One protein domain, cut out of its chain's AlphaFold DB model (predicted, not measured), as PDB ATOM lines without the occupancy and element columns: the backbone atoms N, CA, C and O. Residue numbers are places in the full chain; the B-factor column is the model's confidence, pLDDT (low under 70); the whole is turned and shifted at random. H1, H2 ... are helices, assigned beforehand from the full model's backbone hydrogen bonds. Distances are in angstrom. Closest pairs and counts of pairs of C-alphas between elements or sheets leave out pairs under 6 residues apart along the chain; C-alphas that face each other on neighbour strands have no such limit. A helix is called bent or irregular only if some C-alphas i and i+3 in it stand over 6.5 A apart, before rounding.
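Overview. This is residues 1 to 110 of the 177 residues of an uncharacterized protein of Patescibacteria group bacterium (UniProt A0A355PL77). Four long helices make a loose, open frame: H2, H3 and H4 follow one another round a largely empty middle, and H1 closes the frame by crossing H2 and running beside the last part of H4. H3 makes the far side of the frame, touching no other helix, and residues 1 to 10, of which 2 to 10 belong to H1, stick out at the beginning. The printed part has 110 residues, with four named helices in the order H1, H2, H3, H4, no named strand, and the class all helix. It is loose, with a radius of gyration of the C-alphas of 17.0 A, and its C-alphas span 48 by 33 by 26 A.

Arrangement. H1, residues 2 to 26, and H2, residues 38 to 58, touch through residues 13 to 17 and 41 to 45 alone. Their closest C-alphas, those of Val 16 and Asn 41, are 6.4 A apart, and their lines stand about perpendicular, at 87 degrees. H3, residues 61 to 80, is apart from H1 and from H2. H4, residues 82 to 110, is close to H3 but not clearly touching it, with the closest C-alphas, those of Tyr 78 and Ile 85, 6.2 A apart. H3 and H4 run opposite ways at a steep tilt of 41 degrees. H4 touches H1 with residues 97 to 109 alone, the closest C-alphas being those of Thr 19 and Gly 104, 4.1 A apart. These two run the same way at a shallow tilt of 31 degrees. H4 has a kink of 38 degrees near residue 100; it is neither bent nor irregular, but only just: C-alphas 98 and 101 are 6.3 A apart. H2 and H4 are apart. Every O i to N i+4 pair is within hydrogen-bond range in H2, against 19 of 21 in H1, 15 of 16 in H3 and 23 of 25 in H4.

Along the chain. H1, Gln 2 to Tyr 26, is 37.4 A long from first to last C-alpha and begins with C-alpha 2 at (161.106, 184.060, 252.636). H2, Ile 38 to Thr 58, is 29.9 A long. H3, Trp 61 to Glu 80, is 29.8 A long and begins with C-alpha 61 at (181.325, 163.271, 270.535). H4, Gly 82 to Asn 110, is 39.0 A long and ends with C-alpha 110 at (154.521, 151.156, 272.014).

Size, cuts and confidence. The two C-alphas farthest apart, those of Pro 30 and Glu 80, are 48.5 A apart. The printed part has no cut. The link from H1 to H2, 11 residues, is long, while those from H2 to H3 and from H3 to H4 are tight. The mean pLDDT of the printed part is 77.2, and this predicted model is under 70 at residues 1 to 5, 33 to 44, 74 and 77 to 82.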
ATOM      1  N   MET A   1     165.135 183.463 250.961       54.66
ATOM      2  CA  MET A   1     164.895 183.207 252.402       54.66
ATOM      3  C   MET A   1     163.407 183.119 252.753       54.66
ATOM      4  O   MET A   1     163.034 182.150 253.393       54.66
ATOM      5  N   GLN A   2     162.546 184.037 252.291       55.59
ATOM      6  CA  GLN A   2     161.106 184.060 252.636       55.59
ATOM      7  C   GLN A   2     160.314 182.791 252.258       55.59
ATOM      8  O   GLN A   2     159.522 182.315 253.057       55.59
ATOM      9  N   ILE A   3     160.564 182.189 251.089       63.78
ATOM     10  CA  ILE A   3     159.865 180.957 250.663       63.78
ATOM     11  C   ILE A   3     160.204 179.770 251.584       63.78
ATOM     12  O   ILE A   3     159.326 179.001 251.966       63.78
ATOM     13  N   LEU A   4     161.469 179.651 251.998       58.16
ATOM     14  CA  LEU A   4     161.917 178.577 252.891       58.16
ATOM     15  C   LEU A   4     161.269 178.690 254.281       58.16
ATOM     16  O   LEU A   4     160.924 177.680 254.886       58.16
ATOM     17  N   ALA A   5     161.055 179.927 254.742       64.56
ATOM     18  CA  ALA A   5     160.411 180.232 256.015       64.56
ATOM     19  C   ALA A   5     158.919 179.857 256.054       64.56
ATOM     20  O   ALA A   5     158.358 179.774 257.138       64.56
ATOM     21  N   ILE A   6     158.284 179.607 254.904       72.12
ATOM     22  CA  ILE A   6     156.885 179.159 254.818       72.12
ATOM     23  C   ILE A   6     156.818 177.648 254.580       72.12
ATOM     24  O   ILE A   6     156.058 176.949 255.245       72.12
ATOM     25  N   ILE A   7     157.643 177.124 253.668       74.56
ATOM     26  CA  ILE A   7     157.616 175.702 253.297       74.56
ATOM     27  C   ILE A   7     157.974 174.807 254.485       74.56
ATOM     28  O   ILE A   7     157.313 173.794 254.701       74.56
ATOM     29  N   VAL A   8     158.998 175.170 255.264       73.81
ATOM     30  CA  VAL A   8     159.463 174.331 256.377       73.81
ATOM     31  C   VAL A   8     158.395 174.210 257.473       73.81
ATOM     32  O   VAL A   8     158.057 173.078 257.815       73.81
ATOM     33  N   PRO A   9     157.786 175.301 257.984       75.81
ATOM     34  CA  PRO A   9     156.696 175.180 258.951       75.81
ATOM     35  C   PRO A   9     155.485 174.411 258.425       75.81
ATOM     36  O   PRO A   9     154.939 173.594 259.155       75.81
ATOM     37  N   VAL A  10     155.085 174.619 257.164       79.81
ATOM     38  CA  VAL A  10     153.952 173.893 256.561       79.81
ATOM     39  C   VAL A  10     154.242 172.395 256.473       79.81
ATOM     40  O   VAL A  10     153.384 171.581 256.809       79.81
ATOM     41  N   TYR A  11     155.456 172.022 256.068       82.88
ATOM     42  CA  TYR A  11     155.872 170.624 256.016       82.88
ATOM     43  C   TYR A  11     155.876 169.982 257.408       82.88
ATOM     44  O   TYR A  11     155.283 168.923 257.599       82.88
ATOM     45  N   LEU A  12     156.494 170.642 258.394       81.19
ATOM     46  CA  LEU A  12     156.538 170.152 259.774       81.19
ATOM     47  C   LEU A  12     155.134 170.022 260.374       81.19
ATOM     48  O   LEU A  12     154.838 169.034 261.038       81.19
ATOM     49  N   TYR A  13     154.252 170.979 260.088       82.00
ATOM     50  CA  TYR A  13     152.851 170.922 260.489       82.00
ATOM     51  C   TYR A  13     152.128 169.712 259.881       82.00
ATOM     52  O   TYR A  13     151.415 169.003 260.589       82.00
ATOM     53  N   GLY A  14     152.364 169.424 258.596       84.50
ATOM     54  CA  GLY A  14     151.833 168.235 257.929       84.50
ATOM     55  C   GLY A  14     152.307 166.928 258.568       84.50
ATOM     56  O   GLY A  14     151.491 166.040 258.807       84.50
ATOM     57  N   VAL A  15     153.598 166.828 258.904       85.94
ATOM     58  CA  VAL A  15     154.162 165.665 259.614       85.94
ATOM     59  C   VAL A  15     153.474 165.468 260.966       85.94
ATOM     60  O   VAL A  15     153.045 164.361 261.277       85.94
ATOM     61  N   VAL A  16     153.314 166.538 261.749       83.56
ATOM     62  CA  VAL A  16     152.679 166.472 263.076       83.56
ATOM     63  C   VAL A  16     151.234 165.989 262.987       83.56
ATOM     64  O   VAL A  16     150.866 165.064 263.710       83.56
ATOM     65  N   ILE A  17     150.437 166.559 262.077       84.69
ATOM     66  CA  ILE A  17     149.036 166.153 261.897       84.69
ATOM     67  C   ILE A  17     148.948 164.685 261.507       84.69
ATOM     68  O   ILE A  17     148.154 163.948 262.083       84.69
ATOM     69  N   LEU A  18     149.745 164.245 260.534       87.88
ATOM     70  CA  LEU A  18     149.693 162.863 260.067       87.88
ATOM     71  C   LEU A  18     150.106 161.883 261.169       87.88
ATOM     72  O   LEU A  18     149.457 160.851 261.329       87.88
ATOM     73  N   THR A  19     151.107 162.227 261.981       86.88
ATOM     74  CA  THR A  19     151.480 161.440 263.164       86.88
ATOM     75  C   THR A  19     150.363 161.388 264.205       86.88
ATOM     76  O   THR A  19     150.033 160.302 264.677       86.88
ATOM     77  N   GLN A  20     149.715 162.507 264.532       84.31
ATOM     78  CA  GLN A  20     148.557 162.496 265.435       84.31
ATOM     79  C   GLN A  20     147.393 161.685 264.860       84.31
ATOM     80  O   GLN A  20     146.731 160.948 265.587       84.31
ATOM     81  N   TYR A  21     147.163 161.776 263.551       87.00
ATOM     82  CA  TYR A  21     146.129 161.017 262.861       87.00
ATOM     83  C   TYR A  21     146.388 159.510 262.957       87.00
ATOM     84  O   TYR A  21     145.481 158.749 263.283       87.00
ATOM     85  N   GLY A  22     147.639 159.084 262.761       88.19
ATOM     86  CA  GLY A  22     148.064 157.699 262.967       88.19
ATOM     87  C   GLY A  22     147.860 157.217 264.400       88.19
ATOM     88  O   GLY A  22     147.297 156.143 264.612       88.19
ATOM     89  N   TYR A  23     148.252 158.040 265.376       88.12
ATOM     90  CA  TYR A  23     148.097 157.738 266.800       88.12
ATOM     91  C   TYR A  23     146.621 157.590 267.197       88.12
ATOM     92  O   TYR A  23     146.229 156.615 267.827       88.12
ATOM     93  N   ASN A  24     145.770 158.524 266.778       87.56
ATOM     94  CA  ASN A  24     144.347 158.527 267.119       87.56
ATOM     95  C   ASN A  24     143.567 157.413 266.404       87.56
ATOM     96  O   ASN A  24     142.679 156.797 266.996       87.56
ATOM     97  N   SER A  25     143.942 157.102 265.160       89.00
ATOM     98  CA  SER A  25     143.382 155.990 264.383       89.00
ATOM     99  C   SER A  25     143.633 154.631 265.049       89.00
ATOM    100  O   SER A  25     142.770 153.752 264.997       89.00
ATOM    101  N   TYR A  26     144.770 154.465 265.737       89.56
ATOM    102  CA  TYR A  26     145.066 153.262 266.522       89.56
ATOM    103  C   TYR A  26     143.983 152.990 267.578       89.56
ATOM    104  O   TYR A  26     143.456 151.881 267.667       89.56
ATOM    105  N   PHE A  27     143.601 154.029 268.326       87.88
ATOM    106  CA  PHE A  27     142.601 153.963 269.392       87.88
ATOM    107  C   PHE A  27     141.152 154.093 268.898       87.88
ATOM    108  O   PHE A  27     140.254 154.183 269.725       87.88
ATOM    109  N   ASN A  28     140.899 154.101 267.583       87.19
ATOM    110  CA  ASN A  28     139.578 154.355 266.986       87.19
ATOM    111  C   ASN A  28     138.953 155.702 267.410       87.19
ATOM    112  O   ASN A  28     137.732 155.826 267.515       87.19
ATOM    113  N   ILE A  29     139.776 156.722 267.663       85.06
ATOM    114  CA  ILE A  29     139.290 158.057 268.025       85.06
ATOM    115  C   ILE A  29     138.786 158.757 266.753       85.06
ATOM    116  O   ILE A  29     139.533 158.826 265.772       85.06
ATOM    117  N   PRO A  30     137.550 159.298 266.731       80.50
ATOM    118  CA  PRO A  30     137.029 159.958 265.541       80.50
ATOM    119  C   PRO A  30     137.862 161.185 265.162       80.50
ATOM    120  O   PRO A  30     138.297 161.953 266.021       80.50
ATOM    121  N   SER A  31     138.027 161.413 263.858       75.81
ATOM    122  CA  SER A  31     138.847 162.508 263.326       75.81
ATOM    123  C   SER A  31     138.370 163.904 263.742       75.81
ATOM    124  O   SER A  31     139.170 164.831 263.775       75.81
ATOM    125  N   SER A  32     137.098 164.055 264.121       74.31
ATOM    126  CA  SER A  32     136.541 165.303 264.656       74.31
ATOM    127  C   SER A  32     137.105 165.704 266.024       74.31
ATOM    128  O   SER A  32     136.929 166.847 266.424       74.31
ATOM    129  N   PHE A  33     137.752 164.781 266.745       68.69
ATOM    130  CA  PHE A  33     138.431 165.038 268.026       68.69
ATOM    131  C   PHE A  33     139.937 165.253 267.860       68.69
ATOM    132  O   PHE A  33     140.672 165.381 268.836       68.69
ATOM    133  N   ILE A  34     140.405 165.285 266.615       63.94
ATOM    134  CA  ILE A  34     141.748 165.714 266.260       63.94
ATOM    135  C   ILE A  34     141.617 167.204 265.987       63.94
ATOM    136  O   ILE A  34     141.441 167.614 264.839       63.94
ATOM    137  N   ASP A  35     141.588 168.020 267.043       59.38
ATOM    138  CA  ASP A  35     141.568 169.459 266.819       59.38
ATOM    139  C   ASP A  35     142.855 169.834 266.091       59.38
ATOM    140  O   ASP A  35     143.964 169.550 266.541       59.38
ATOM    141  N   TYR A  36     142.707 170.551 264.983       53.53
ATOM    142  CA  TYR A  36     143.798 171.187 264.244       53.53
ATOM    143  C   TYR A  36     144.346 172.410 265.006       53.53
ATOM    144  O   TYR A  36     144.768 173.408 264.418       53.53
ATOM    145  N   SER A  37     144.288 172.372 266.338       52.62
ATOM    146  CA  SER A  37     144.781 173.417 267.214       52.62
ATOM    147  C   SER A  37     146.295 173.483 267.061       52.62
ATOM    148  O   SER A  37     147.034 172.618 267.531       52.62
ATOM    149  N   ILE A  38     146.774 174.556 266.424       57.38
ATOM    150  CA  ILE A  38     148.207 174.855 266.276       57.38
ATOM    151  C   ILE A  38     148.924 174.728 267.629       57.38
ATOM    152  O   ILE A  38     150.065 174.278 267.677       57.38
ATOM    153  N   LYS A  39     148.250 175.071 268.735       58.09
ATOM    154  CA  LYS A  39     148.791 174.987 270.094       58.09
ATOM    155  C   LYS A  39     149.050 173.545 270.539       58.09
ATOM    156  O   LYS A  39     150.124 173.274 271.064       58.09
ATOM    157  N   GLU A  40     148.105 172.629 270.341       63.50
ATOM    158  CA  GLU A  40     148.273 171.219 270.730       63.50
ATOM    159  C   GLU A  40     149.312 170.525 269.842       63.50
ATOM    160  O   GLU A  40     150.173 169.796 270.339       63.50
ATOM    161  N   ASN A  41     149.334 170.874 268.555       65.19
ATOM    162  CA  ASN A  41     150.348 170.416 267.604       65.19
ATOM    163  C   ASN A  41     151.741 170.930 267.979       65.19
ATOM    164  O   ASN A  41     152.722 170.199 267.868       65.19
ATOM    165  N   PHE A  42     151.836 172.166 268.475       65.06
ATOM    166  CA  PHE A  42     153.091 172.744 268.947       65.06
ATOM    167  C   PHE A  42     153.590 172.072 270.229       65.06
ATOM    168  O   PHE A  42     154.778 171.783 270.335       65.06
ATOM    169  N   VAL A  43     152.702 171.775 271.184       68.56
ATOM    170  CA  VAL A  43     153.066 171.043 272.410       68.56
ATOM    171  C   VAL A  43     153.543 169.630 272.072       68.56
ATOM    172  O   VAL A  43     154.579 169.199 272.578       68.56
ATOM    173  N   PHE A  44     152.847 168.933 271.170       67.88
ATOM    174  CA  PHE A  44     153.256 167.611 270.697       67.88
ATOM    175  C   PHE A  44     154.604 167.655 269.963       67.88
ATOM    176  O   PHE A  44     155.507 166.875 270.268       67.88
ATOM    177  N   PHE A  45     154.784 168.618 269.053       70.00
ATOM    178  CA  PHE A  45     156.050 168.841 268.353       70.00
ATOM    179  C   PHE A  45     157.195 169.149 269.320       70.00
ATOM    180  O   PHE A  45     158.277 168.588 269.184       70.00
ATOM    181  N   TYR A  46     156.964 169.997 270.323       71.50
ATOM    182  CA  TYR A  46     157.955 170.323 271.347       71.50
ATOM    183  C   TYR A  46     158.341 169.091 272.178       71.50
ATOM    184  O   TYR A  46     159.520 168.888 272.467       71.50
ATOM    185  N   GLY A  47     157.375 168.227 272.506       72.12
ATOM    186  CA  GLY A  47     157.630 166.939 273.153       72.12
ATOM    187  C   GLY A  47     158.522 166.021 272.311       72.12
ATOM    188  O   GLY A  47     159.537 165.530 272.805       72.12
ATOM    189  N   LEU A  48     158.196 165.848 271.025       70.38
ATOM    190  CA  LEU A  48     159.013 165.070 270.084       70.38
ATOM    191  C   LEU A  48     160.415 165.663 269.907       70.38
ATOM    192  O   LEU A  48     161.406 164.936 269.928       70.38
ATOM    193  N   PHE A  49     160.510 166.984 269.764       74.31
ATOM    194  CA  PHE A  49     161.778 167.686 269.607       74.31
ATOM    195  C   PHE A  49     162.676 167.514 270.834       74.31
ATOM    196  O   PHE A  49     163.858 167.216 270.682       74.31
ATOM    197  N   ASN A  50     162.125 167.609 272.046       71.62
ATOM    198  CA  ASN A  50     162.878 167.341 273.271       71.62
ATOM    199  C   ASN A  50     163.376 165.896 273.338       71.62
ATOM    200  O   ASN A  50     164.506 165.669 273.754       71.62
ATOM    201  N   LEU A  51     162.575 164.926 272.893       74.69
ATOM    202  CA  LEU A  51     162.989 163.522 272.836       74.69
ATOM    203  C   LEU A  51     164.174 163.341 271.871       74.69
ATOM    204  O   LEU A  51     165.168 162.707 272.224       74.69
ATOM    205  N   ILE A  52     164.119 163.981 270.698       76.38
ATOM    206  CA  ILE A  52     165.230 164.009 269.736       76.38
ATOM    207  C   ILE A  52     166.465 164.685 270.345       76.38
ATOM    208  O   ILE A  52     167.561 164.153 270.217       76.38
ATOM    209  N   LEU A  53     166.316 165.825 271.026       74.56
ATOM    210  CA  LEU A  53     167.434 166.521 271.671       74.56
ATOM    211  C   LEU A  53     168.081 165.691 272.780       74.56
ATOM    212  O   LEU A  53     169.305 165.664 272.871       74.56
ATOM    213  N   ILE A  54     167.285 164.998 273.597       77.75
ATOM    214  CA  ILE A  54     167.794 164.074 274.616       77.75
ATOM    215  C   ILE A  54     168.597 162.968 273.934       77.75
ATOM    216  O   ILE A  54     169.738 162.718 274.315       77.75
ATOM    217  N   PHE A  55     168.048 162.364 272.877       75.06
ATOM    218  CA  PHE A  55     168.750 161.338 272.113       75.06
ATOM    219  C   PHE A  55     170.069 161.871 271.536       75.06
ATOM    220  O   PHE A  55     171.123 161.296 271.787       75.06
ATOM    221  N   LEU A  56     170.050 163.024 270.863       76.94
ATOM    222  CA  LEU A  56     171.242 163.686 270.321       76.94
ATOM    223  C   LEU A  56     172.271 164.051 271.404       76.94
ATOM    224  O   LEU A  56     173.472 163.965 271.159       76.94
ATOM    225  N   GLY A  57     171.819 164.422 272.602       76.25
ATOM    226  CA  GLY A  57     172.673 164.730 273.749       76.25
ATOM    227  C   GLY A  57     173.352 163.501 274.362       76.25
ATOM    228  O   GLY A  57     174.412 163.633 274.967       76.25
ATOM    229  N   THR A  58     172.784 162.306 274.180       82.81
ATOM    230  CA  THR A  58     173.397 161.038 274.625       82.81
ATOM    231  C   THR A  58     174.427 160.472 273.645       82.81
ATOM    232  O   THR A  58     175.156 159.537 273.977       82.81
ATOM    233  N   ILE A  59     174.511 161.032 272.437       85.44
ATOM    234  CA  ILE A  59     175.431 160.567 271.402       85.44
ATOM    235  C   ILE A  59     176.868 160.986 271.737       85.44
ATOM    236  O   ILE A  59     177.145 162.133 272.089       85.44
ATOM    237  N   SER A  60     177.813 160.052 271.579       87.12
ATOM    238  CA  SER A  60     179.234 160.317 271.821       87.12
ATOM    239  C   SER A  60     179.789 161.387 270.871       87.12
ATOM    240  O   SER A  60     179.393 161.475 269.706       87.12
ATOM    241  N   TRP A  61     180.759 162.176 271.332       83.88
ATOM    242  CA  TRP A  61     181.325 163.271 270.535       83.88
ATOM    243  C   TRP A  61     181.960 162.807 269.209       83.88
ATOM    244  O   TRP A  61     181.917 163.526 268.214       83.88
ATOM    245  N   TRP A  62     182.491 161.584 269.149       83.00
ATOM    246  CA  TRP A  62     183.053 161.015 267.920       83.00
ATOM    247  C   TRP A  62     181.985 160.727 266.862       83.00
ATOM    248  O   TRP A  62     182.228 160.879 265.668       83.00
ATOM    249  N   THR A  63     180.778 160.350 267.286       82.88
ATOM    250  CA  THR A  63     179.648 160.131 266.378       82.88
ATOM    251  C   THR A  63     179.229 161.443 265.712       82.88
ATOM    252  O   THR A  63     178.907 161.449 264.527       82.88
ATOM    253  N   TRP A  64     179.319 162.575 266.421       80.75
ATOM    254  CA  TRP A  64     179.112 163.896 265.823       80.75
ATOM    255  C   TRP A  64     180.113 164.199 264.706       80.75
ATOM    256  O   TRP A  64     179.732 164.768 263.685       80.75
ATOM    257  N   LEU A  65     181.364 163.756 264.846       83.12
ATOM    258  CA  LEU A  65     182.396 163.904 263.816       83.12
ATOM    259  C   LEU A  65     182.022 163.138 262.533       83.12
ATOM    260  O   LEU A  65     182.151 163.674 261.432       83.12
ATOM    261  N   PHE A  66     181.452 161.933 262.670       79.94
ATOM    262  CA  PHE A  66     180.887 161.182 261.542       79.94
ATOM    263  C   PHE A  66     179.690 161.885 260.896       79.94
ATOM    264  O   PHE A  66     179.617 161.938 259.669       79.94
ATOM    265  N   VAL A  67     178.773 162.455 261.687       79.62
ATOM    266  CA  VAL A  67     177.631 163.216 261.148       79.62
ATOM    267  C   VAL A  67     178.117 164.430 260.355       79.62
ATOM    268  O   VAL A  67     177.652 164.654 259.240       79.62
ATOM    269  N   VAL A  68     179.087 165.184 260.882       81.62
ATOM    270  CA  VAL A  68     179.668 166.350 260.197       81.62
ATOM    271  C   VAL A  68     180.341 165.945 258.887       81.62
ATOM    272  O   VAL A  68     180.108 166.587 257.864       81.62
ATOM    273  N   LEU A  69     181.121 164.860 258.883       79.56
ATOM    274  CA  LEU A  69     181.724 164.324 257.660       79.56
ATOM    275  C   LEU A  69     180.659 163.920 256.639       79.56
ATOM    276  O   LEU A  69     180.781 164.260 255.466       79.56
ATOM    277  N   LEU A  70     179.590 163.250 257.071       80.50
ATOM    278  CA  LEU A  70     178.493 162.841 256.198       80.50
ATOM    279  C   LEU A  70     177.779 164.051 255.582       80.50
ATOM    280  O   LEU A  70     177.512 164.048 254.379       80.50
ATOM    281  N   VAL A  71     177.530 165.105 256.365       78.38
ATOM    282  CA  VAL A  71     176.962 166.377 255.881       78.38
ATOM    283  C   VAL A  71     177.906 167.066 254.891       78.38
ATOM    284  O   VAL A  71     177.467 167.548 253.850       78.38
ATOM    285  N   PHE A  72     179.209 167.076 255.167       76.88
ATOM    286  CA  PHE A  72     180.209 167.668 254.280       76.88
ATOM    287  C   PHE A  72     180.317 166.917 252.943       76.88
ATOM    288  O   PHE A  72     180.273 167.534 251.880       76.88
ATOM    289  N   PHE A  73     180.373 165.582 252.974       75.62
ATOM    290  CA  PHE A  73     180.365 164.766 251.760       75.62
ATOM    291  C   PHE A  73     179.069 164.948 250.972       75.62
ATOM    292  O   PHE A  73     179.118 165.166 249.765       75.62
ATOM    293  N   SER A  74     177.910 164.932 251.633       68.56
ATOM    294  CA  SER A  74     176.633 165.168 250.951       68.56
ATOM    295  C   SER A  74     176.527 166.580 250.361       68.56
ATOM    296  O   SER A  74     175.958 166.722 249.281       68.56
ATOM    297  N   TYR A  75     177.143 167.597 250.973       72.88
ATOM    298  CA  TYR A  75     177.268 168.940 250.396       72.88
ATOM    299  C   TYR A  75     178.129 168.959 249.123       72.88
ATOM    300  O   TYR A  75     177.719 169.539 248.117       72.88
ATOM    301  N   ILE A  76     179.281 168.278 249.124       72.88
ATOM    302  CA  ILE A  76     180.141 168.151 247.935       72.88
ATOM    303  C   ILE A  76     179.398 167.419 246.809       72.88
ATOM    304  O   ILE A  76     179.340 167.901 245.679       72.88
ATOM    305  N   PHE A  77     178.757 166.288 247.123       67.62
ATOM    306  CA  PHE A  77     177.974 165.523 246.151       67.62
ATOM    307  C   PHE A  77     176.779 166.321 245.604       67.62
ATOM    308  O   PHE A  77     176.449 166.182 244.424       67.62
ATOM    309  N   TYR A  78     176.158 167.189 246.415       67.00
ATOM    310  CA  TYR A  78     175.072 168.081 245.987       67.00
ATOM    311  C   TYR A  78     175.496 169.046 244.877       67.00
ATOM    312  O   TYR A  78     174.673 169.399 244.031       67.00
ATOM    313  N   PHE A  79     176.761 169.469 244.856       66.25
ATOM    314  CA  PHE A  79     177.262 170.403 243.851       66.25
ATOM    315  C   PHE A  79     177.463 169.724 242.484       66.25
ATOM    316  O   PHE A  79     177.036 170.265 241.468       66.25
ATOM    317  N   GLU A  80     178.005 168.503 242.469       66.81
ATOM    318  CA  GLU A  80     178.263 167.721 241.247       66.81
ATOM    319  C   GLU A  80     176.993 167.056 240.666       66.81
ATOM    320  O   GLU A  80     176.789 167.030 239.453       66.81
ATOM    321  N   PHE A  81     176.073 166.570 241.512       65.81
ATOM    322  CA  PHE A  81     174.876 165.813 241.092       65.81
ATOM    323  C   PHE A  81     173.550 166.522 241.404       65.81
ATOM    324  O   PHE A  81     172.496 165.888 241.541       65.81
ATOM    325  N   GLY A  82     173.573 167.852 241.504       66.31
ATOM    326  CA  GLY A  82     172.508 168.648 242.122       66.31
ATOM    327  C   GLY A  82     171.086 168.446 241.588       66.31
ATOM    328  O   GLY A  82     170.136 168.697 242.323       66.31
ATOM    329  N   LYS A  83     170.881 167.966 240.353       73.94
ATOM    330  CA  LYS A  83     169.532 167.633 239.844       73.94
ATOM    331  C   LYS A  83     168.989 166.322 240.418       73.94
ATOM    332  O   LYS A  83     167.844 166.293 240.864       73.94
ATOM    333  N   ILE A  84     169.805 165.268 240.425       75.75
ATOM    334  CA  ILE A  84     169.421 163.944 240.937       75.75
ATOM    335  C   ILE A  84     169.162 164.054 242.435       75.75
ATOM    336  O   ILE A  84     168.099 163.661 242.901       75.75
ATOM    337  N   ILE A  85     170.073 164.696 243.168       73.25
ATOM    338  CA  ILE A  85     169.951 164.817 244.621       73.25
ATOM    339  C   ILE A  85     168.714 165.631 245.006       73.25
ATOM    340  O   ILE A  85     167.978 165.201 245.884       73.25
ATOM    341  N   LYS A  86     168.394 166.735 244.309       76.00
ATOM    342  CA  LYS A  86     167.142 167.483 244.542       76.00
ATOM    343  C   LYS A  86     165.899 166.613 244.362       76.00
ATOM    344  O   LYS A  86     164.997 166.676 245.196       76.00
ATOM    345  N   PHE A  87     165.850 165.810 243.298       78.50
ATOM    346  CA  PHE A  87     164.727 164.906 243.051       78.50
ATOM    347  C   PHE A  87     164.617 163.845 244.152       78.50
ATOM    348  O   PHE A  87     163.542 163.660 244.720       78.50
ATOM    349  N   THR A  88     165.736 163.218 244.521       76.12
ATOM    350  CA  THR A  88     165.793 162.244 245.617       76.12
ATOM    351  C   THR A  88     165.373 162.868 246.948       76.12
ATOM    352  O   THR A  88     164.603 162.258 247.681       76.12
ATOM    353  N   THR A  89     165.803 164.095 247.262       76.50
ATOM    354  CA  THR A  89     165.405 164.800 248.489       76.50
ATOM    355  C   THR A  89     163.902 165.066 248.523       76.50
ATOM    356  O   THR A  89     163.274 164.804 249.543       76.50
ATOM    357  N   ILE A  90     163.301 165.541 247.428       82.31
ATOM    358  CA  ILE A  90     161.846 165.763 247.364       82.31
ATOM    359  C   ILE A  90     161.098 164.439 247.543       82.31
ATOM    360  O   ILE A  90     160.154 164.371 248.328       82.31
ATOM    361  N   PHE A  91     161.544 163.381 246.863       81.44
ATOM    362  CA  PHE A  91     160.953 162.053 246.995       81.44
ATOM    363  C   PHE A  91     161.028 161.538 248.439       81.44
ATOM    364  O   PHE A  91     160.023 161.084 248.981       81.44
ATOM    365  N   LEU A  92     162.183 161.677 249.094       80.00
ATOM    366  CA  LEU A  92     162.366 161.296 250.494       80.00
ATOM    367  C   LEU A  92     161.501 162.131 251.444       80.00
ATOM    368  O   LEU A  92     160.943 161.573 252.382       80.00
ATOM    369  N   LEU A  93     161.345 163.436 251.203       83.75
ATOM    370  CA  LEU A  93     160.477 164.295 252.016       83.75
ATOM    371  C   LEU A  93     159.004 163.894 251.891       83.75
ATOM    372  O   LEU A  93     158.299 163.842 252.899       83.75
ATOM    373  N   LEU A  94     158.538 163.578 250.682       85.19
ATOM    374  CA  LEU A  94     157.178 163.079 250.461       85.19
ATOM    375  C   LEU A  94     156.978 161.698 251.092       85.19
ATOM    376  O   LEU A  94     155.956 161.455 251.731       85.19
ATOM    377  N   TYR A  95     157.969 160.814 250.971       86.00
ATOM    378  CA  TYR A  95     157.943 159.501 251.606       86.00
ATOM    379  C   TYR A  95     157.920 159.603 253.137       86.00
ATOM    380  O   TYR A  95     157.128 158.926 253.784       86.00
ATOM    381  N   ALA A  96     158.735 160.483 253.725       83.31
ATOM    382  CA  ALA A  96     158.745 160.736 255.163       83.31
ATOM    383  C   ALA A  96     157.404 161.308 255.648       83.31
ATOM    384  O   ALA A  96     156.896 160.882 256.685       83.31
ATOM    385  N   LEU A  97     156.791 162.205 254.867       87.06
ATOM    386  CA  LEU A  97     155.455 162.722 255.150       87.06
ATOM    387  C   LEU A  97     154.421 161.588 255.139       87.06
ATOM    388  O   LEU A  97     153.665 161.451 256.092       87.06
ATOM    389  N   TYR A  98     154.428 160.717 254.131       87.94
ATOM    390  CA  TYR A  98     153.540 159.549 254.089       87.94
ATOM    391  C   TYR A  98     153.777 158.583 255.267       87.94
ATOM    392  O   TYR A  98     152.835 158.138 255.920       87.94
ATOM    393  N   SER A  99     155.042 158.304 255.586       87.81
ATOM    394  CA  SER A  99     155.435 157.396 256.668       87.81
ATOM    395  C   SER A  99     155.088 157.931 258.065       87.81
ATOM    396  O   SER A  99     154.894 157.153 258.998       87.81
ATOM    397  N   SER A 100     154.941 159.251 258.222       89.00
ATOM    398  CA  SER A 100     154.615 159.878 259.510       89.00
ATOM    399  C   SER A 100     153.287 159.400 260.116       89.00
ATOM    400  O   SER A 100     153.168 159.354 261.342       89.00
ATOM    401  N   TYR A 101     152.330 158.956 259.292       89.88
ATOM    402  CA  TYR A 101     151.105 158.296 259.756       89.88
ATOM    403  C   TYR A 101     151.400 156.952 260.437       89.88
ATOM    404  O   TYR A 101     150.965 156.710 261.562       89.88
ATOM    405  N   ASN A 102     152.207 156.098 259.802       89.56
ATOM    406  CA  ASN A 102     152.611 154.813 260.383       89.56
ATOM    407  C   ASN A 102     153.455 155.010 261.644       89.56
ATOM    408  O   ASN A 102     153.328 154.250 262.598       89.56
ATOM    409  N   PHE A 103     154.282 156.057 261.678       86.75
ATOM    410  CA  PHE A 103     155.020 156.426 262.882       86.75
ATOM    411  C   PHE A 103     154.081 156.748 264.054       86.75
ATOM    412  O   PHE A 103     154.306 156.272 265.162       86.75
ATOM    413  N   GLY A 104     152.985 157.472 263.809       85.31
ATOM    414  CA  GLY A 104     151.941 157.710 264.810       85.31
ATOM    415  C   GLY A 104     151.309 156.428 265.349       85.31
ATOM    416  O   GLY A 104     151.138 156.279 266.558       85.31
ATOM    417  N   TYR A 105     151.023 155.478 264.458       87.88
ATOM    418  CA  TYR A 105     150.502 154.162 264.829       87.88
ATOM    419  C   TYR A 105     151.488 153.384 265.715       87.88
ATOM    420  O   TYR A 105     151.108 152.861 266.759       87.88
ATOM    421  N   LEU A 106     152.772 153.372 265.343       86.94
ATOM    422  CA  LEU A 106     153.837 152.726 266.119       86.94
ATOM    423  C   LEU A 106     154.039 153.379 267.492       86.94
ATOM    424  O   LEU A 106     154.330 152.684 268.465       86.94
ATOM    425  N   LEU A 107     153.895 154.703 267.586       86.31
ATOM    426  CA  LEU A 107     153.935 155.405 268.869       86.31
ATOM    427  C   LEU A 107     152.788 154.962 269.778       86.31
ATOM    428  O   LEU A 107     153.020 154.729 270.962       86.31
ATOM    429  N   ALA A 108     151.572 154.830 269.244       86.94
ATOM    430  CA  ALA A 108     150.420 154.354 270.006       86.94
ATOM    431  C   ALA A 108     150.611 152.911 270.492       86.94
ATOM    432  O   ALA A 108     150.406 152.636 271.670       86.94
ATOM    433  N   GLU A 109     151.087 152.021 269.618       87.69
ATOM    434  CA  GLU A 109     151.332 150.608 269.934       87.69
ATOM    435  C   GLU A 109     152.387 150.415 271.035       87.69
ATOM    436  O   GLU A 109     152.240 149.562 271.910       87.69
ATOM    437  N   ASN A 110     153.443 151.233 271.026       85.88
ATOM    438  CA  ASN A 110     154.521 151.156 272.014       85.88
ATOM    439  C   ASN A 110     154.278 152.027 273.259       85.88
ATOM    440  O   ASN A 110     155.067 151.989 274.209       85.88
TER     441      ASN A 110